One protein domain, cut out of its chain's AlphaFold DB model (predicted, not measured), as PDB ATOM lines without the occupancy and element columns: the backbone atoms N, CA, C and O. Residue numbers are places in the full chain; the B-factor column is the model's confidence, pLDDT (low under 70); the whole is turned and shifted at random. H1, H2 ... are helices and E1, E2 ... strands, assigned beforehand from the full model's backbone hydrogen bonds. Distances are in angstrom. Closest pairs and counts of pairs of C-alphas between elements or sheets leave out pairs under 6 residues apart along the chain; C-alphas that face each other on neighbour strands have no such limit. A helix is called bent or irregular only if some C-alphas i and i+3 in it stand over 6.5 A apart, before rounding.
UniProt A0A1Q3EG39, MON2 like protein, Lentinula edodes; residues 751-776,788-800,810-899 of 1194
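Overview. This is residues 751 to 776, 788 to 800 and 810 to 899 of the 1194 residues of the protein "MON2 like protein" of Lentinula edodes (UniProt A0A1Q3EG39). H4 runs through the middle, with H5 folded back along it in a helical hairpin and the gently bent H6 running beside it the same way. Round the first residues of H4 sit H3, the small strand hairpin of E1 and E2, and the beginning of H1, which with H2 forms a hairpin reaching away to one side; H1 and H6 meet H4 through few residues. The printed part has 129 residues, with named elements in the order H1 H2 H3 E1 E2 H4 H5 H6; the sheet is E1 - E2, antiparallel, and the class is mostly helix. It is compact, with a radius of gyration of the C-alphas of 15.2 A and spans of 46 by 34 by 24 A.

Along the chain. Find C-alpha 751 at (-50.680, -15.625, -33.530); from there H1, residues 751 to 765, runs 21.2 A. H2 is residues 770 to 776, H3 788 to 799, E1 811 to 814 and E2 820 to 823. H4, residues 825 to 842, begins at C-alpha 825, (-44.509, -19.503, -31.249), and runs 25.9 A. H5, residues 856 to 876, spans 27.4 A; it is irregular, with C-alphas 869 and 872 8.3 A apart and a kink of 77 degrees near residue 870. H6, residues 878 to 897, was assigned as one helix by its hydrogen bonds but is bent, with C-alphas 886 and 889 6.7 A apart; its arms are H6a, 878 to 886, and H6b, 889 to 897, which ends at C-alpha 897, (-39.276, -11.079, -66.582).

Arrangement. Begin at the hub, H4. It touches H5, closest at the C-alphas of Ala 841 and Lys 856, 4.8 A, running opposite ways at a steep tilt of 38 degrees, only just past shallow. H3 touches residues 826 to 830 of H4, closest at the C-alphas of Met 791 and Ser 826, 4.9 A. H3, H4 and H5 form an up and down bundle, each running against the one before. H6a only just touches H4, with 3 pairs of C-alphas within 8 A, closest Tyr 831 and Leu 880 at 6.6 A. H1 touches H2, closest at the C-alphas of Gln 765 and Ser 773, 4.1 A; H2 and H4 are apart. Between E1 and E2, N 811 and O 823 are 2.8 A apart, within hydrogen-bond range. Every O i to N i+4 pair is within that range in H1, H2, H4, H6a and H6b, but 7 of 8 in H3 and 15 of 17 in H5.

Size, cuts and confidence. The C-alphas farthest apart, those of Asp 800 and Arg 899, are 49.8 A apart. Look for two cuts: residues 777 to 787, with 18.3 A from C-alpha 776 to C-alpha 788, and residues 801 to 809, with 15.9 A from C-alpha 800 to C-alpha 810. Of the links printed whole, H4 to H5 is long, with 13 residues. Confidence is under 70 at residues 798 to 800 and 810 to 822.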
ATOM      1  N   ASP A 751     -49.582 -15.132 -32.705       84.25
ATOM      2  CA  ASP A 751     -50.680 -15.625 -33.530       84.25
ATOM      3  C   ASP A 751     -51.610 -14.473 -33.985       84.25
ATOM      4  O   ASP A 751     -51.187 -13.384 -34.384       84.25
ATOM      5  N   THR A 752     -52.926 -14.680 -33.901       85.25
ATOM      6  CA  THR A 752     -53.947 -13.722 -34.337       85.25
ATOM      7  C   THR A 752     -53.872 -12.364 -33.634       85.25
ATOM      8  O   THR A 752     -54.386 -11.389 -34.181       85.25
ATOM      9  N   LEU A 753     -53.244 -12.254 -32.455       86.75
ATOM     10  CA  LEU A 753     -53.083 -10.968 -31.770       86.75
ATOM     11  C   LEU A 753     -51.998 -10.125 -32.443       86.75
ATOM     12  O   LEU A 753     -52.228  -8.942 -32.703       86.75
ATOM     13  N   LEU A 754     -50.870 -10.744 -32.800       90.38
ATOM     14  CA  LEU A 754     -49.829 -10.108 -33.602       90.38
ATOM     15  C   LEU A 754     -50.369  -9.747 -34.993       90.38
ATOM     16  O   LEU A 754     -50.273  -8.590 -35.402       90.38
ATOM     17  N   GLY A 755     -51.025 -10.693 -35.675       89.19
ATOM     18  CA  GLY A 755     -51.622 -10.466 -36.996       89.19
ATOM     19  C   GLY A 755     -52.643  -9.318 -37.012       89.19
ATOM     20  O   GLY A 755     -52.595  -8.462 -37.895       89.19
ATOM     21  N   ASN A 756     -53.522  -9.224 -36.004       89.38
ATOM     22  CA  ASN A 756     -54.481  -8.116 -35.873       89.38
ATOM     23  C   ASN A 756     -53.805  -6.764 -35.567       89.38
ATOM     24  O   ASN A 756     -54.289  -5.725 -36.022       89.38
ATOM     25  N   ALA A 757     -52.705  -6.751 -34.808       91.06
ATOM     26  CA  ALA A 757     -51.957  -5.530 -34.506       91.06
ATOM     27  C   ALA A 757     -51.175  -5.017 -35.730       91.06
ATOM     28  O   ALA A 757     -51.275  -3.836 -36.071       91.06
ATOM     29  N   LEU A 758     -50.476  -5.909 -36.444       92.19
ATOM     30  CA  LEU A 758     -49.788  -5.598 -37.703       92.19
ATOM     31  C   LEU A 758     -50.777  -5.104 -38.767       92.19
ATOM     32  O   LEU A 758     -50.544  -4.067 -39.384       92.19
ATOM     33  N   LEU A 759     -51.925  -5.776 -38.920       91.50
ATOM     34  CA  LEU A 759     -53.028  -5.365 -39.797       91.50
ATOM     35  C   LEU A 759     -53.473  -3.913 -39.558       91.50
ATOM     36  O   LEU A 759     -53.810  -3.210 -40.513       91.50
ATOM     37  N   LEU A 760     -53.468  -3.443 -38.307       91.31
ATOM     38  CA  LEU A 760     -53.829  -2.061 -37.996       91.31
ATOM     39  C   LEU A 760     -52.725  -1.068 -38.395       91.31
ATOM     40  O   LEU A 760     -53.028   0.006 -38.912       91.31
ATOM     41  N   CYS A 761     -51.452  -1.440 -38.244       92.88
ATOM     42  CA  CYS A 761     -50.332  -0.655 -38.765       92.88
ATOM     43  C   CYS A 761     -50.327  -0.588 -40.305       92.88
ATOM     44  O   CYS A 761     -50.125   0.494 -40.852       92.88
ATOM     45  N   PHE A 762     -50.623  -1.687 -41.010       91.50
ATOM     46  CA  PHE A 762     -50.757  -1.699 -42.475       91.50
ATOM     47  C   PHE A 762     -51.924  -0.823 -42.962       91.50
ATOM     48  O   PHE A 762     -51.730   0.025 -43.831       91.50
ATOM     49  N   LYS A 763     -53.100  -0.894 -42.322       90.69
ATOM     50  CA  LYS A 763     -54.236   0.006 -42.623       90.69
ATOM     51  C   LYS A 763     -53.932   1.490 -42.378       90.69
ATOM     52  O   LYS A 763     -54.520   2.356 -43.022       90.69
ATOM     53  N   LEU A 764     -53.003   1.802 -41.472       91.38
ATOM     54  CA  LEU A 764     -52.490   3.161 -41.274       91.38
ATOM     55  C   LEU A 764     -51.405   3.551 -42.294       91.38
ATOM     56  O   LEU A 764     -51.270   4.736 -42.601       91.38
ATOM     57  N   GLN A 765     -50.683   2.586 -42.867       92.44
ATOM     58  CA  GLN A 765     -49.721   2.804 -43.951       92.44
ATOM     59  C   GLN A 765     -50.413   3.125 -45.285       92.44
ATOM     60  O   GLN A 765     -49.932   3.991 -46.013       92.44
ATOM     61  N   GLU A 766     -51.593   2.559 -45.548       89.06
ATOM     62  CA  GLU A 766     -52.462   2.933 -46.682       89.06
ATOM     63  C   GLU A 766     -53.176   4.298 -46.509       89.06
ATOM     64  O   GLU A 766     -53.920   4.745 -47.387       89.06
ATOM     65  N   SER A 767     -52.963   5.005 -45.389       89.81
ATOM     66  CA  SER A 767     -53.578   6.315 -45.145       89.81
ATOM     67  C   SER A 767     -53.141   7.356 -46.180       89.81
ATOM     68  O   SER A 767     -51.955   7.606 -46.380       89.81
ATOM     69  N   ARG A 768     -54.105   8.082 -46.763       88.75
ATOM     70  CA  ARG A 768     -53.849   9.196 -47.705       88.75
ATOM     71  C   ARG A 768     -53.085  10.376 -47.082       88.75
ATOM     72  O   ARG A 768     -52.736  11.325 -47.780       88.75
ATOM     73  N   ILE A 769     -52.868  10.361 -45.768       91.50
ATOM     74  CA  ILE A 769     -52.179  11.412 -45.021       91.50
ATOM     75  C   ILE A 769     -50.702  11.026 -44.922       91.50
ATOM     76  O   ILE A 769     -50.332  10.205 -44.087       91.50
ATOM     77  N   ALA A 770     -49.855  11.633 -45.758       89.94
ATOM     78  CA  ALA A 770     -48.448  11.245 -45.935       89.94
ATOM     79  C   ALA A 770     -47.640  11.132 -44.625       89.94
ATOM     80  O   ALA A 770     -46.830  10.219 -44.483       89.94
ATOM     81  N   VAL A 771     -47.895  12.001 -43.638       92.81
ATOM     82  CA  VAL A 771     -47.258  11.932 -42.306       92.81
ATOM     83  C   VAL A 771     -47.624  10.638 -41.570       92.81
ATOM     84  O   VAL A 771     -46.756  10.010 -40.967       92.81
ATOM     85  N   VAL A 772     -48.889  10.210 -41.642       93.31
ATOM     86  CA  VAL A 772     -49.356   8.954 -41.033       93.31
ATOM     87  C   VAL A 772     -48.824   7.760 -41.814       93.31
ATOM     88  O   VAL A 772     -48.260   6.868 -41.196       93.31
ATOM     89  N   SER A 773     -48.919   7.777 -43.148       93.44
ATOM     90  CA  SER A 773     -48.414   6.698 -44.010       93.44
ATOM     91  C   SER A 773     -46.915   6.449 -43.811       93.44
ATOM     92  O   SER A 773     -46.503   5.315 -43.582       93.44
ATOM     93  N   SER A 774     -46.103   7.512 -43.796       92.50
ATOM     94  CA  SER A 774     -44.655   7.425 -43.571       92.50
ATOM     95  C   SER A 774     -44.315   6.959 -42.150       92.50
ATOM     96  O   SER A 774     -43.509   6.043 -41.976       92.50
ATOM     97  N   THR A 775     -44.996   7.499 -41.128       95.06
ATOM     98  CA  THR A 775     -44.815   7.036 -39.739       95.06
ATOM     99  C   THR A 775     -45.220   5.566 -39.592       95.06
ATOM    100  O   THR A 775     -44.521   4.803 -38.929       95.06
ATOM    101  N   ALA A 776     -46.305   5.135 -40.239       94.81
ATOM    102  CA  ALA A 776     -46.764   3.750 -40.237       94.81
ATOM    103  C   ALA A 776     -45.789   2.825 -40.975       94.81
ATOM    104  O   ALA A 776     -45.466   1.771 -40.445       94.81
ATOM    105  N   MET A 788     -38.745 -10.763 -35.875       92.94
ATOM    106  CA  MET A 788     -37.519 -11.541 -36.096       92.94
ATOM    107  C   MET A 788     -36.629 -11.556 -34.841       92.94
ATOM    108  O   MET A 788     -36.142 -12.614 -34.455       92.94
ATOM    109  N   ASP A 789     -36.508 -10.428 -34.132       91.94
ATOM    110  CA  ASP A 789     -35.809 -10.341 -32.842       91.94
ATOM    111  C   ASP A 789     -36.411 -11.319 -31.824       91.94
ATOM    112  O   ASP A 789     -35.668 -12.033 -31.163       91.94
ATOM    113  N   LYS A 790     -37.749 -11.417 -31.723       88.62
ATOM    114  CA  LYS A 790     -38.414 -12.413 -30.858       88.62
ATOM    115  C   LYS A 790     -38.028 -13.852 -31.214       88.62
ATOM    116  O   LYS A 790     -37.896 -14.665 -30.307       88.62
ATOM    117  N   MET A 791     -37.862 -14.170 -32.498       89.81
ATOM    118  CA  MET A 791     -37.437 -15.499 -32.949       89.81
ATOM    119  C   MET A 791     -35.979 -15.786 -32.561       89.81
ATOM    120  O   MET A 791     -35.710 -16.859 -32.035       89.81
ATOM    121  N   VAL A 792     -35.064 -14.820 -32.716       89.88
ATOM    122  CA  VAL A 792     -33.680 -14.920 -32.202       89.88
ATOM    123  C   VAL A 792     -33.679 -15.112 -30.677       89.88
ATOM    124  O   VAL A 792     -32.999 -15.986 -30.141       89.88
ATOM    125  N   ASP A 793     -34.495 -14.327 -29.974       85.88
ATOM    126  CA  ASP A 793     -34.644 -14.356 -28.518       85.88
ATOM    127  C   ASP A 793     -35.230 -15.703 -28.026       85.88
ATOM    128  O   ASP A 793     -34.885 -16.174 -26.942       85.88
ATOM    129  N   GLU A 794     -36.100 -16.346 -28.806       83.88
ATOM    130  CA  GLU A 794     -36.657 -17.683 -28.554       83.88
ATOM    131  C   GLU A 794     -35.636 -18.795 -28.836       83.88
ATOM    132  O   GLU A 794     -35.470 -19.697 -28.016       83.88
ATOM    133  N   ASP A 795     -34.889 -18.679 -29.934       84.56
ATOM    134  CA  ASP A 795     -33.809 -19.586 -30.326       84.56
ATOM    135  C   ASP A 795     -32.733 -19.721 -29.243       84.56
ATOM    136  O   ASP A 795     -32.387 -20.843 -28.873       84.56
ATOM    137  N   HIS A 796     -32.230 -18.602 -28.704       83.00
ATOM    138  CA  HIS A 796     -31.240 -18.628 -27.619       83.00
ATOM    139  C   HIS A 796     -31.771 -19.383 -26.393       83.00
ATOM    140  O   HIS A 796     -31.108 -20.278 -25.878       83.00
ATOM    141  N   LYS A 797     -33.012 -19.094 -25.981       77.50
ATOM    142  CA  LYS A 797     -33.641 -19.744 -24.819       77.50
ATOM    143  C   LYS A 797     -33.900 -21.233 -25.037       77.50
ATOM    144  O   LYS A 797     -33.949 -21.962 -24.056       77.50
ATOM    145  N   ASN A 798     -34.083 -21.679 -26.280       69.75
ATOM    146  CA  ASN A 798     -34.209 -23.099 -26.602       69.75
ATOM    147  C   ASN A 798     -32.844 -23.807 -26.551       69.75
ATOM    148  O   ASN A 798     -32.772 -24.913 -26.025       69.75
ATOM    149  N   THR A 799     -31.769 -23.163 -27.022       64.25
ATOM    150  CA  THR A 799     -30.389 -23.671 -26.885       64.25
ATOM    151  C   THR A 799     -29.949 -23.761 -25.417       64.25
ATOM    152  O   THR A 799     -29.299 -24.727 -25.037       64.25
ATOM    153  N   ASP A 800     -30.371 -22.825 -24.562       58.34
ATOM    154  CA  ASP A 800     -30.085 -22.861 -23.117       58.34
ATOM    155  C   ASP A 800     -30.919 -23.909 -22.334       58.34
ATOM    156  O   ASP A 800     -30.683 -24.125 -21.143       58.34
ATOM    157  N   LEU A 810     -44.270 -26.244 -28.747       59.91
ATOM    158  CA  LEU A 810     -43.956 -26.281 -30.169       59.91
ATOM    159  C   LEU A 810     -45.235 -26.395 -31.008       59.91
ATOM    160  O   LEU A 810     -45.935 -27.409 -31.001       59.91
ATOM    161  N   ALA A 811     -45.536 -25.344 -31.765       57.69
ATOM    162  CA  ALA A 811     -46.611 -25.332 -32.739       57.69
ATOM    163  C   ALA A 811     -46.167 -26.074 -34.009       57.69
ATOM    164  O   ALA A 811     -45.282 -25.633 -34.741       57.69
ATOM    165  N   LYS A 812     -46.810 -27.210 -34.290       55.53
ATOM    166  CA  LYS A 812     -46.614 -27.948 -35.544       55.53
ATOM    167  C   LYS A 812     -47.176 -27.134 -36.711       55.53
ATOM    168  O   LYS A 812     -48.385 -26.916 -36.776       55.53
ATOM    169  N   MET A 813     -46.295 -26.692 -37.605       55.62
ATOM    170  CA  MET A 813     -46.631 -25.953 -38.824       55.62
ATOM    171  C   MET A 813     -46.287 -26.802 -40.046       55.62
ATOM    172  O   MET A 813     -45.212 -27.400 -40.098       55.62
ATOM    173  N   THR A 814     -47.193 -26.858 -41.020       56.75
ATOM    174  CA  THR A 814     -46.963 -27.535 -42.301       56.75
ATOM    175  C   THR A 814     -46.279 -26.571 -43.269       56.75
ATOM    176  O   THR A 814     -46.771 -25.468 -43.497       56.75
ATOM    177  N   LEU A 815     -45.133 -26.986 -43.802       64.12
ATOM    178  CA  LEU A 815     -44.303 -26.248 -44.754       64.12
ATOM    179  C   LEU A 815     -44.840 -26.379 -46.196       64.12
ATOM    180  O   LEU A 815     -45.701 -27.228 -46.445       64.12
ATOM    181  N   PRO A 816     -44.324 -25.598 -47.171       57.59
ATOM    182  CA  PRO A 816     -44.746 -25.691 -48.575       57.59
ATOM    183  C   PRO A 816     -44.460 -27.069 -49.200       57.59
ATOM    184  O   PRO A 816     -45.170 -27.507 -50.098       57.59
ATOM    185  N   ASP A 817     -43.457 -27.762 -48.659       50.91
ATOM    186  CA  ASP A 817     -43.036 -29.137 -48.959       50.91
ATOM    187  C   ASP A 817     -43.922 -30.217 -48.275       50.91
ATOM    188  O   ASP A 817     -43.681 -31.415 -48.365       50.91
ATOM    189  N   GLY A 818     -44.969 -29.824 -47.537       56.72
ATOM    190  CA  GLY A 818     -45.865 -30.741 -46.812       56.72
ATOM    191  C   GLY A 818     -45.265 -31.356 -45.537       56.72
ATOM    192  O   GLY A 818     -45.996 -31.887 -44.694       56.72
ATOM    193  N   THR A 819     -43.954 -31.232 -45.337       57.59
ATOM    194  CA  THR A 819     -43.261 -31.548 -44.086       57.59
ATOM    195  C   THR A 819     -43.809 -30.709 -42.924       57.59
ATOM    196  O   THR A 819     -44.173 -29.547 -43.079       57.59
ATOM    197  N   THR A 820     -43.934 -31.304 -41.731       57.94
ATOM    198  CA  THR A 820     -44.525 -30.632 -40.558       57.94
ATOM    199  C   THR A 820     -43.478 -30.423 -39.471       57.94
ATOM    200  O   THR A 820     -43.206 -31.328 -38.680       57.94
ATOM    201  N   THR A 821     -42.892 -29.226 -39.418       62.69
ATOM    202  CA  THR A 821     -41.887 -28.867 -38.409       62.69
ATOM    203  C   THR A 821     -42.527 -28.370 -37.109       62.69
ATOM    204  O   THR A 821     -43.458 -27.560 -37.156       62.69
ATOM    205  N   PRO A 822     -42.023 -28.797 -35.937       60.78
ATOM    206  CA  PRO A 822     -42.363 -28.191 -34.657       60.78
ATOM    207  C   PRO A 822     -41.623 -26.849 -34.511       60.78
ATOM    208  O   PRO A 822     -40.425 -26.829 -34.247       60.78
ATOM    209  N   LEU A 823     -42.324 -25.728 -34.695       71.06
ATOM    210  CA  LEU A 823     -41.765 -24.382 -34.522       71.06
ATOM    211  C   LEU A 823     -42.184 -23.796 -33.169       71.06
ATOM    212  O   LEU A 823     -43.302 -24.020 -32.705       71.06
ATOM    213  N   GLY A 824     -41.313 -23.008 -32.540       76.06
ATOM    214  CA  GLY A 824     -41.713 -22.164 -31.411       76.06
ATOM    215  C   GLY A 824     -42.718 -21.077 -31.841       76.06
ATOM    216  O   GLY A 824     -42.859 -20.804 -33.039       76.06
ATOM    217  N   PRO A 825     -43.471 -20.472 -30.905       79.44
ATOM    218  CA  PRO A 825     -44.509 -19.503 -31.249       79.44
ATOM    219  C   PRO A 825     -43.947 -18.242 -31.925       79.44
ATOM    220  O   PRO A 825     -44.566 -17.745 -32.865       79.44
ATOM    221  N   SER A 826     -42.763 -17.762 -31.527       84.69
ATOM    222  CA  SER A 826     -42.100 -16.631 -32.193       84.69
ATOM    223  C   SER A 826     -41.555 -17.024 -33.567       84.69
ATOM    224  O   SER A 826     -41.689 -16.256 -34.518       84.69
ATOM    225  N   ALA A 827     -40.995 -18.231 -33.701       85.44
ATOM    226  CA  ALA A 827     -40.538 -18.752 -34.992       85.44
ATOM    227  C   ALA A 827     -41.691 -18.922 -36.000       85.44
ATOM    228  O   ALA A 827     -41.552 -18.590 -37.178       85.44
ATOM    229  N   LYS A 828     -42.862 -19.375 -35.534       85.50
ATOM    230  CA  LYS A 828     -44.087 -19.463 -36.338       85.50
ATOM    231  C   LYS A 828     -44.608 -18.081 -36.750       85.50
ATOM    232  O   LYS A 828     -44.939 -17.890 -37.918       85.50
ATOM    233  N   ASP A 829     -44.661 -17.120 -35.823       89.19
ATOM    234  CA  ASP A 829     -45.043 -15.733 -36.125       89.19
ATOM    235  C   ASP A 829     -44.133 -15.125 -37.207       89.19
ATOM    236  O   ASP A 829     -44.619 -14.526 -38.167       89.19
ATOM    237  N   ALA A 830     -42.814 -15.297 -37.072       91.50
ATOM    238  CA  ALA A 830     -41.825 -14.808 -38.028       91.50
ATOM    239  C   ALA A 830     -41.977 -15.461 -39.409       91.50
ATOM    240  O   ALA A 830     -42.013 -14.748 -40.416       91.50
ATOM    241  N   TYR A 831     -42.146 -16.787 -39.451       90.31
ATOM    242  CA  TYR A 831     -42.418 -17.538 -40.677       90.31
ATOM    243  C   TYR A 831     -43.677 -17.012 -41.389       90.31
ATOM    244  O   TYR A 831     -43.586 -16.586 -42.540       90.31
ATOM    245  N   SER A 832     -44.831 -16.948 -40.712       89.44
ATOM    246  CA  SER A 832     -46.095 -16.537 -41.348       89.44
ATOM    247  C   SER A 832     -46.156 -15.046 -41.708       89.44
ATOM    248  O   SER A 832     -46.830 -14.674 -42.667       89.44
ATOM    249  N   VAL A 833     -45.435 -14.171 -40.997       92.50
ATOM    250  CA  VAL A 833     -45.275 -12.765 -41.415       92.50
ATOM    251  C   VAL A 833     -44.415 -12.657 -42.678       92.50
ATOM    252  O   VAL A 833     -44.718 -11.833 -43.541       92.50
ATOM    253  N   PHE A 834     -43.364 -13.471 -42.817       93.19
ATOM    254  CA  PHE A 834     -42.501 -13.452 -44.000       93.19
ATOM    255  C   PHE A 834     -43.166 -14.117 -45.221       93.19
ATOM    256  O   PHE A 834     -43.111 -13.556 -46.317       93.19
ATOM    257  N   GLU A 835     -43.889 -15.224 -45.015       91.62
ATOM    258  CA  GLU A 835     -44.779 -15.870 -45.995       91.62
ATOM    259  C   GLU A 835     -45.727 -14.854 -46.643       91.62
ATOM    260  O   GLU A 835     -45.717 -14.655 -47.862       91.62
ATOM    261  N   ASP A 836     -46.493 -14.140 -45.818       91.69
ATOM    262  CA  ASP A 836     -47.484 -13.185 -46.296       91.69
ATOM    263  C   ASP A 836     -46.871 -11.972 -46.994       91.69
ATOM    264  O   ASP A 836     -47.478 -11.444 -47.924       91.69
ATOM    265  N   LEU A 837     -45.671 -11.530 -46.600       92.50
ATOM    266  CA  LEU A 837     -44.961 -10.468 -47.319       92.50
ATOM    267  C   LEU A 837     -44.601 -10.903 -48.748       92.50
ATOM    268  O   LEU A 837     -44.742 -10.101 -49.676       92.50
ATOM    269  N   CYS A 838     -44.205 -12.164 -48.949       91.50
ATOM    270  CA  CYS A 838     -43.967 -12.724 -50.279       91.50
ATOM    271  C   CYS A 838     -45.273 -12.896 -51.079       91.50
ATOM    272  O   CYS A 838     -45.339 -12.453 -52.229       91.50
ATOM    273  N   LEU A 839     -46.335 -13.451 -50.480       90.25
ATOM    274  CA  LEU A 839     -47.648 -13.606 -51.134       90.25
ATOM    275  C   LEU A 839     -48.241 -12.246 -51.554       90.25
ATOM    276  O   LEU A 839     -48.626 -12.052 -52.711       90.25
ATOM    277  N   LEU A 840     -48.232 -11.255 -50.658       89.50
ATOM    278  CA  LEU A 840     -48.709  -9.896 -50.938       89.50
ATOM    279  C   LEU A 840     -47.884  -9.202 -52.033       89.50
ATOM    280  O   LEU A 840     -48.450  -8.499 -52.876       89.50
ATOM    281  N   ALA A 841     -46.568  -9.426 -52.080       88.06
ATOM    282  CA  ALA A 841     -45.719  -8.931 -53.161       88.06
ATOM    283  C   ALA A 841     -46.038  -9.604 -54.517       88.06
ATOM    284  O   ALA A 841     -45.952  -8.952 -55.565       88.06
ATOM    285  N   ASN A 842     -46.489 -10.864 -54.530       85.69
ATOM    286  CA  ASN A 842     -46.999 -11.521 -55.741       85.69
ATOM    287  C   ASN A 842     -48.371 -10.955 -56.173       85.69
ATOM    288  O   ASN A 842     -48.697 -10.966 -57.361       85.69
ATOM    289  N   SER A 843     -49.097 -10.324 -55.240       83.94
ATOM    290  CA  SER A 843     -50.534  -9.986 -55.296       83.94
ATOM    291  C   SER A 843     -51.457 -11.198 -55.148       83.94
ATOM    292  O   SER A 843     -52.545 -11.244 -55.720       83.94
ATOM    293  N   GLU A 844     -51.015 -12.166 -54.351       83.62
ATOM    294  CA  GLU A 844     -51.808 -13.295 -53.873       83.62
ATOM    295  C   GLU A 844     -52.413 -12.986 -52.494       83.62
ATOM    296  O   GLU A 844     -52.166 -11.930 -51.903       83.62
ATOM    297  N   LYS A 845     -53.275 -13.881 -52.001       80.62
ATOM    298  CA  LYS A 845     -53.966 -13.684 -50.724       80.62
ATOM    299  C   LYS A 845     -53.072 -14.124 -49.559       80.62
ATOM    300  O   LYS A 845     -52.631 -15.270 -49.585       80.62
ATOM    301  N   PRO A 846     -52.854 -13.273 -48.545       84.75
ATOM    302  CA  PRO A 846     -52.165 -13.658 -47.316       84.75
ATOM    303  C   PRO A 846     -52.998 -14.624 -46.456       84.75
ATOM    304  O   PRO A 846     -54.233 -14.570 -46.448       84.75
ATOM    305  N   ASN A 847     -52.306 -15.470 -45.697       81.12
ATOM    306  CA  ASN A 847     -52.856 -16.498 -44.816       81.12
ATOM    307  C   ASN A 847     -53.046 -16.007 -43.363       81.12
ATOM    308  O   ASN A 847     -53.978 -16.438 -42.677       81.12
ATOM    309  N   PHE A 848     -52.203 -15.086 -42.885       82.19
ATOM    310  CA  PHE A 848     -52.099 -14.670 -41.478       82.19
ATOM    311  C   PHE A 848     -52.500 -13.196 -41.260       82.19
ATOM    312  O   PHE A 848     -53.396 -12.879 -40.465       82.19
ATOM    313  N   LEU A 849     -51.886 -12.285 -42.015       80.62
ATOM    314  CA  LEU A 849     -52.201 -10.867 -42.134       80.62
ATOM    315  C   LEU A 849     -53.468 -10.700 -42.980       80.62
ATOM    316  O   LEU A 849     -53.442 -10.878 -44.188       80.62
ATOM    317  N   LYS A 850     -54.597 -10.299 -42.389       80.81
ATOM    318  CA  LYS A 850     -55.892 -10.206 -43.109       80.81
ATOM    319  C   LYS A 850     -56.009  -8.930 -43.959       80.81
ATOM    320  O   LYS A 850     -56.855  -8.073 -43.694       80.81
ATOM    321  N   LEU A 851     -55.111  -8.799 -44.935       79.62
ATOM    322  CA  LEU A 851     -54.961  -7.681 -45.869       79.62
ATOM    323  C   LEU A 851     -55.540  -8.014 -47.249       79.62
ATOM    324  O   LEU A 851     -55.543  -9.165 -47.675       79.62
ATOM    325  N   GLU A 852     -56.011  -6.984 -47.952       74.31
ATOM    326  CA  GLU A 852     -56.538  -7.098 -49.322       74.31
ATOM    327  C   GLU A 852     -55.461  -6.807 -50.381       74.31
ATOM    328  O   GLU A 852     -55.481  -7.393 -51.462       74.31
ATOM    329  N   SER A 853     -54.499  -5.934 -50.064       78.00
ATOM    330  CA  SER A 853     -53.356  -5.594 -50.913       78.00
ATOM    331  C   SER A 853     -52.182  -5.051 -50.094       78.00
ATOM    332  O   SER A 853     -52.351  -4.647 -48.946       78.00
ATOM    333  N   LEU A 854     -50.996  -4.996 -50.706       84.06
ATOM    334  CA  LEU A 854     -49.854  -4.210 -50.234       84.06
ATOM    335  C   LEU A 854     -49.097  -3.650 -51.447       84.06
ATOM    336  O   LEU A 854     -49.057  -4.276 -52.508       84.06
ATOM    337  N   HIS A 855     -48.480  -2.471 -51.322       86.94
ATOM    338  CA  HIS A 855     -47.711  -1.903 -52.431       86.94
ATOM    339  C   HIS A 855     -46.402  -2.684 -52.635       86.94
ATOM    340  O   HIS A 855     -45.549  -2.699 -51.745       86.94
ATOM    341  N   LYS A 856     -46.217  -3.304 -53.812       88.50
ATOM    342  CA  LYS A 856     -45.115  -4.252 -54.085       88.50
ATOM    343  C   LYS A 856     -43.724  -3.720 -53.728       88.50
ATOM    344  O   LYS A 856     -42.908  -4.463 -53.196       88.50
ATOM    345  N   THR A 857     -43.456  -2.433 -53.963       89.06
ATOM    346  CA  THR A 857     -42.158  -1.823 -53.622       89.06
ATOM    347  C   THR A 857     -41.901  -1.784 -52.113       89.06
ATOM    348  O   THR A 857     -40.773  -1.992 -51.689       89.06
ATOM    349  N   PHE A 858     -42.934  -1.565 -51.294       90.06
ATOM    350  CA  PHE A 858     -42.813  -1.535 -49.836       90.06
ATOM    351  C   PHE A 858     -42.733  -2.951 -49.244       90.06
ATOM    352  O   PHE A 858     -41.982  -3.176 -48.299       90.06
ATOM    353  N   ALA A 859     -43.429  -3.923 -49.845       91.94
ATOM    354  CA  ALA A 859     -43.262  -5.336 -49.507       91.94
ATOM    355  C   ALA A 859     -41.820  -5.815 -49.778       91.94
ATOM    356  O   ALA A 859     -41.194  -6.410 -48.905       91.94
ATOM    357  N   LEU A 860     -41.254  -5.469 -50.942       91.75
ATOM    358  CA  LEU A 860     -39.859  -5.775 -51.280       91.75
ATOM    359  C   LEU A 860     -38.850  -5.057 -50.372       91.75
ATOM    360  O   LEU A 860     -37.854  -5.667 -50.013       91.75
ATOM    361  N   GLU A 861     -39.101  -3.815 -49.947       92.50
ATOM    362  CA  GLU A 861     -38.259  -3.135 -48.945       92.50
ATOM    363  C   GLU A 861     -38.287  -3.824 -47.574       92.50
ATOM    364  O   GLU A 861     -37.265  -3.870 -46.891       92.50
ATOM    365  N   LEU A 862     -39.440  -4.356 -47.152       93.31
ATOM    366  CA  LEU A 862     -39.540  -5.144 -45.920       93.31
ATOM    367  C   LEU A 862     -38.760  -6.459 -46.048       93.31
ATOM    368  O   LEU A 862     -38.007  -6.795 -45.139       93.31
ATOM    369  N   ILE A 863     -38.874  -7.149 -47.186       94.75
ATOM    370  CA  ILE A 863     -38.119  -8.377 -47.481       94.75
ATOM    371  C   ILE A 863     -36.606  -8.096 -47.537       94.75
ATOM    372  O   ILE A 863     -35.840  -8.793 -46.877       94.75
ATOM    373  N   GLU A 864     -36.172  -7.042 -48.241       93.56
ATOM    374  CA  GLU A 864     -34.770  -6.595 -48.292       93.56
ATOM    375  C   GLU A 864     -34.237  -6.306 -46.877       93.56
ATOM    376  O   GLU A 864     -33.153  -6.764 -46.512       93.56
ATOM    377  N   SER A 865     -35.022  -5.605 -46.049       93.81
ATOM    378  CA  SER A 865     -34.664  -5.278 -44.664       93.81
ATOM    379  C   SER A 865     -34.588  -6.508 -43.753       93.81
ATOM    380  O   SER A 865     -33.707  -6.554 -42.896       93.81
ATOM    381  N   VAL A 866     -35.474  -7.497 -43.913       95.19
ATOM    382  CA  VAL A 866     -35.417  -8.752 -43.144       95.19
ATOM    383  C   VAL A 866     -34.177  -9.553 -43.536       95.19
ATOM    384  O   VAL A 866     -33.359  -9.873 -42.676       95.19
ATOM    385  N   LEU A 867     -33.979  -9.813 -44.832       93.94
ATOM    386  CA  LEU A 867     -32.860 -10.628 -45.312       93.94
ATOM    387  C   LEU A 867     -31.502  -9.991 -45.013       93.94
ATOM    388  O   LEU A 867     -30.562 -10.699 -44.672       93.94
ATOM    389  N   THR A 868     -31.398  -8.661 -45.076       93.00
ATOM    390  CA  THR A 868     -30.162  -7.950 -44.720       93.00
ATOM    391  C   THR A 868     -29.774  -8.192 -43.258       93.00
ATOM    392  O   THR A 868     -28.639  -8.581 -42.985       93.00
ATOM    393  N   ASN A 869     -30.700  -7.976 -42.316       92.88
ATOM    394  CA  ASN A 869     -30.381  -7.991 -40.885       92.88
ATOM    395  C   ASN A 869     -30.385  -9.402 -40.265       92.88
ATOM    396  O   ASN A 869     -29.673  -9.618 -39.293       92.88
ATOM    397  N   TYR A 870     -31.127 -10.364 -40.829       92.12
ATOM    398  CA  TYR A 870     -31.322 -11.697 -40.235       92.12
ATOM    399  C   TYR A 870     -30.817 -12.857 -41.113       92.12
ATOM    400  O   TYR A 870     -31.236 -13.995 -40.923       92.12
ATOM    401  N   HIS A 871     -29.903 -12.617 -42.062       91.00
ATOM    402  CA  HIS A 871     -29.390 -13.662 -42.965       91.00
ATOM    403  C   HIS A 871     -28.865 -14.919 -42.237       91.00
ATOM    404  O   HIS A 871     -29.152 -16.035 -42.663       91.00
ATOM    405  N   ALA A 872     -28.183 -14.761 -41.097       88.88
ATOM    406  CA  ALA A 872     -27.728 -15.883 -40.270       88.88
ATOM    407  C   ALA A 872     -28.886 -16.712 -39.665       88.88
ATOM    408  O   ALA A 872     -28.808 -17.939 -39.622       88.88
ATOM    409  N   LEU A 873     -29.988 -16.066 -39.259       89.06
ATOM    410  CA  LEU A 873     -31.195 -16.746 -38.766       89.06
ATOM    411  C   LEU A 873     -31.860 -17.563 -39.881       89.06
ATOM    412  O   LEU A 873     -32.273 -18.697 -39.651       89.06
ATOM    413  N   PHE A 874     -31.906 -17.019 -41.100       90.19
ATOM    414  CA  PHE A 874     -32.418 -17.737 -42.268       90.19
ATOM    415  C   PHE A 874     -31.589 -18.990 -42.570       90.19
ATOM    416  O   PHE A 874     -32.173 -20.048 -42.768       90.19
ATOM    417  N   ARG A 875     -30.249 -18.917 -42.527       87.94
ATOM    418  CA  ARG A 875     -29.381 -20.102 -42.694       87.94
ATOM    419  C   ARG A 875     -29.581 -21.164 -41.605       87.94
ATOM    420  O   ARG A 875     -29.476 -22.349 -41.895       87.94
ATOM    421  N   LYS A 876     -29.880 -20.758 -40.364       87.06
ATOM    422  CA  LYS A 876     -30.130 -21.680 -39.239       87.06
ATOM    423  C   LYS A 876     -31.471 -22.423 -39.354       87.06
ATOM    424  O   LYS A 876     -31.587 -23.539 -38.855       87.06
ATOM    425  N   HIS A 877     -32.479 -21.826 -39.996       84.50
ATOM    426  CA  HIS A 877     -33.843 -22.366 -40.059       84.50
ATOM    427  C   HIS A 877     -34.215 -22.828 -41.479       84.50
ATOM    428  O   HIS A 877     -34.585 -21.996 -42.310       84.50
ATOM    429  N   PRO A 878     -34.217 -24.146 -41.778       83.75
ATOM    430  CA  PRO A 878     -34.531 -24.647 -43.122       83.75
ATOM    431  C   PRO A 878     -35.964 -24.306 -43.569       83.75
ATOM    432  O   PRO A 878     -36.217 -24.144 -44.760       83.75
ATOM    433  N   SER A 879     -36.886 -24.107 -42.622       84.56
ATOM    434  CA  SER A 879     -38.233 -23.578 -42.866       84.56
ATOM    435  C   SER A 879     -38.227 -22.205 -43.550       84.56
ATOM    436  O   SER A 879     -39.066 -21.947 -44.411       84.56
ATOM    437  N   LEU A 880     -37.272 -21.333 -43.211       88.31
ATOM    438  CA  LEU A 880     -37.124 -20.017 -43.832       88.31
ATOM    439  C   LEU A 880     -36.458 -20.112 -45.214       88.31
ATOM    440  O   LEU A 880     -36.893 -19.416 -46.130       88.31
ATOM    441  N   ILE A 881     -35.472 -21.002 -45.400       89.69
ATOM    442  CA  ILE A 881     -34.848 -21.267 -46.714       89.69
ATOM    443  C   ILE A 881     -35.870 -21.813 -47.720       89.69
ATOM    444  O   ILE A 881     -35.948 -21.305 -48.840       89.69
ATOM    445  N   LEU A 882     -36.724 -22.758 -47.311       88.25
ATOM    446  CA  LEU A 882     -37.831 -23.254 -48.141       88.25
ATOM    447  C   LEU A 882     -38.761 -22.117 -48.593       88.25
ATOM    448  O   LEU A 882     -39.243 -22.129 -49.724       88.25
ATOM    449  N   LEU A 883     -38.985 -21.092 -47.762       88.81
ATOM    450  CA  LEU A 883     -39.804 -19.951 -48.175       88.81
ATOM    451  C   LEU A 883     -39.100 -19.045 -49.200       88.81
ATOM    452  O   LEU A 883     -39.762 -18.485 -50.084       88.81
ATOM    453  N   LEU A 884     -37.765 -18.950 -49.145       90.69
ATOM    454  CA  LEU A 884     -36.987 -18.316 -50.212       90.69
ATOM    455  C   LEU A 884     -37.165 -19.080 -51.529       90.69
ATOM    456  O   LEU A 884     -37.475 -18.458 -52.544       90.69
ATOM    457  N   GLN A 885     -37.031 -20.410 -51.505       89.94
ATOM    458  CA  GLN A 885     -37.148 -21.275 -52.685       89.94
ATOM    459  C   GLN A 885     -38.556 -21.256 -53.298       89.94
ATOM    460  O   GLN A 885     -38.699 -21.005 -54.491       89.94
ATOM    461  N   HIS A 886     -39.605 -21.470 -52.498       88.25
ATOM    462  CA  HIS A 886     -40.967 -21.646 -53.015       88.25
ATOM    463  C   HIS A 886     -41.716 -20.337 -53.302       88.25
ATOM    464  O   HIS A 886     -42.533 -20.306 -54.221       88.25
ATOM    465  N   HIS A 887     -41.456 -19.255 -52.556       89.31
ATOM    466  CA  HIS A 887     -42.222 -18.007 -52.691       89.31
ATOM    467  C   HIS A 887     -41.383 -16.833 -53.202       89.31
ATOM    468  O   HIS A 887     -41.805 -16.147 -54.136       89.31
ATOM    469  N   LEU A 888     -40.197 -16.585 -52.634       92.69
ATOM    470  CA  LEU A 888     -39.415 -15.402 -53.007       92.69
ATOM    471  C   LEU A 888     -38.732 -15.541 -54.375       92.69
ATOM    472  O   LEU A 888     -38.799 -14.617 -55.188       92.69
ATOM    473  N   CYS A 889     -38.087 -16.674 -54.655       92.75
ATOM    474  CA  CYS A 889     -37.328 -16.849 -55.890       92.75
ATOM    475  C   CYS A 889     -38.231 -16.817 -57.144       92.75
ATOM    476  O   CYS A 889     -37.951 -16.016 -58.043       92.75
ATOM    477  N   PRO A 890     -39.371 -17.541 -57.202       91.62
ATOM    478  CA  PRO A 890     -40.319 -17.441 -58.311       91.62
ATOM    479  C   PRO A 890     -40.903 -16.034 -58.472       91.62
ATOM    480  O   PRO A 890     -41.061 -15.559 -59.599       91.62
ATOM    481  N   LEU A 891     -41.166 -15.327 -57.364       91.19
ATOM    482  CA  LEU A 891     -41.621 -13.936 -57.390       91.19
ATOM    483  C   LEU A 891     -40.598 -13.008 -58.050       91.19
ATOM    484  O   LEU A 891     -40.973 -12.188 -58.888       91.19
ATOM    485  N   LEU A 892     -39.318 -13.128 -57.693       92.50
ATOM    486  CA  LEU A 892     -38.253 -12.290 -58.247       92.50
ATOM    487  C   LEU A 892     -38.006 -12.613 -59.726       92.50
ATOM    488  O   LEU A 892     -37.910 -11.689 -60.533       92.50
ATOM    489  N   LEU A 893     -37.990 -13.894 -60.112       90.62
ATOM    490  CA  LEU A 893     -37.867 -14.317 -61.514       90.62
ATOM    491  C   LEU A 893     -39.026 -13.795 -62.378       90.62
ATOM    492  O   LEU A 893     -38.798 -13.253 -63.462       90.62
ATOM    493  N   LYS A 894     -40.263 -13.890 -61.874       89.38
ATOM    494  CA  LYS A 894     -41.472 -13.336 -62.503       89.38
ATOM    495  C   LYS A 894     -41.383 -11.813 -62.626       89.38
ATOM    496  O   LYS A 894     -41.560 -11.280 -63.719       89.38
ATOM    497  N   ALA A 895     -41.038 -11.112 -61.546       87.00
ATOM    498  CA  ALA A 895     -40.953  -9.651 -61.521       87.00
ATOM    499  C   ALA A 895     -39.816  -9.079 -62.390       87.00
ATOM    500  O   ALA A 895     -39.963  -7.977 -62.909       87.00
ATOM    501  N   LEU A 896     -38.709  -9.809 -62.574       86.00
ATOM    502  CA  LEU A 896     -37.614  -9.440 -63.486       86.00
ATOM    503  C   LEU A 896     -37.888  -9.795 -64.961       86.00
ATOM    504  O   LEU A 896     -37.197  -9.284 -65.845       86.00
ATOM    505  N   SER A 897     -38.875 -10.657 -65.228       83.50
ATOM    506  CA  SER A 897     -39.276 -11.079 -66.582       83.50
ATOM    507  C   SER A 897     -40.476 -10.297 -67.136       83.50
ATOM    508  O   SER A 897     -40.597 -10.154 -68.352       83.50
ATOM    509  N   ASP A 898     -41.354  -9.801 -66.260       80.06
ATOM    510  CA  ASP A 898     -42.510  -8.960 -66.595       80.06
ATOM    511  C   ASP A 898     -42.093  -7.525 -67.011       80.06
ATOM    512  O   ASP A 898     -40.916  -7.151 -66.999       80.06
ATOM    513  N   ARG A 899     -43.064  -6.699 -67.421       76.44
ATOM    514  CA  ARG A 899     -42.863  -5.347 -67.958       76.44
ATOM    515  C   ARG A 899     -41.997  -4.485 -67.015       76.44
ATOM    516  O   ARG A 899     -42.452  -4.122 -65.926       76.44
TER     517      ARG A 899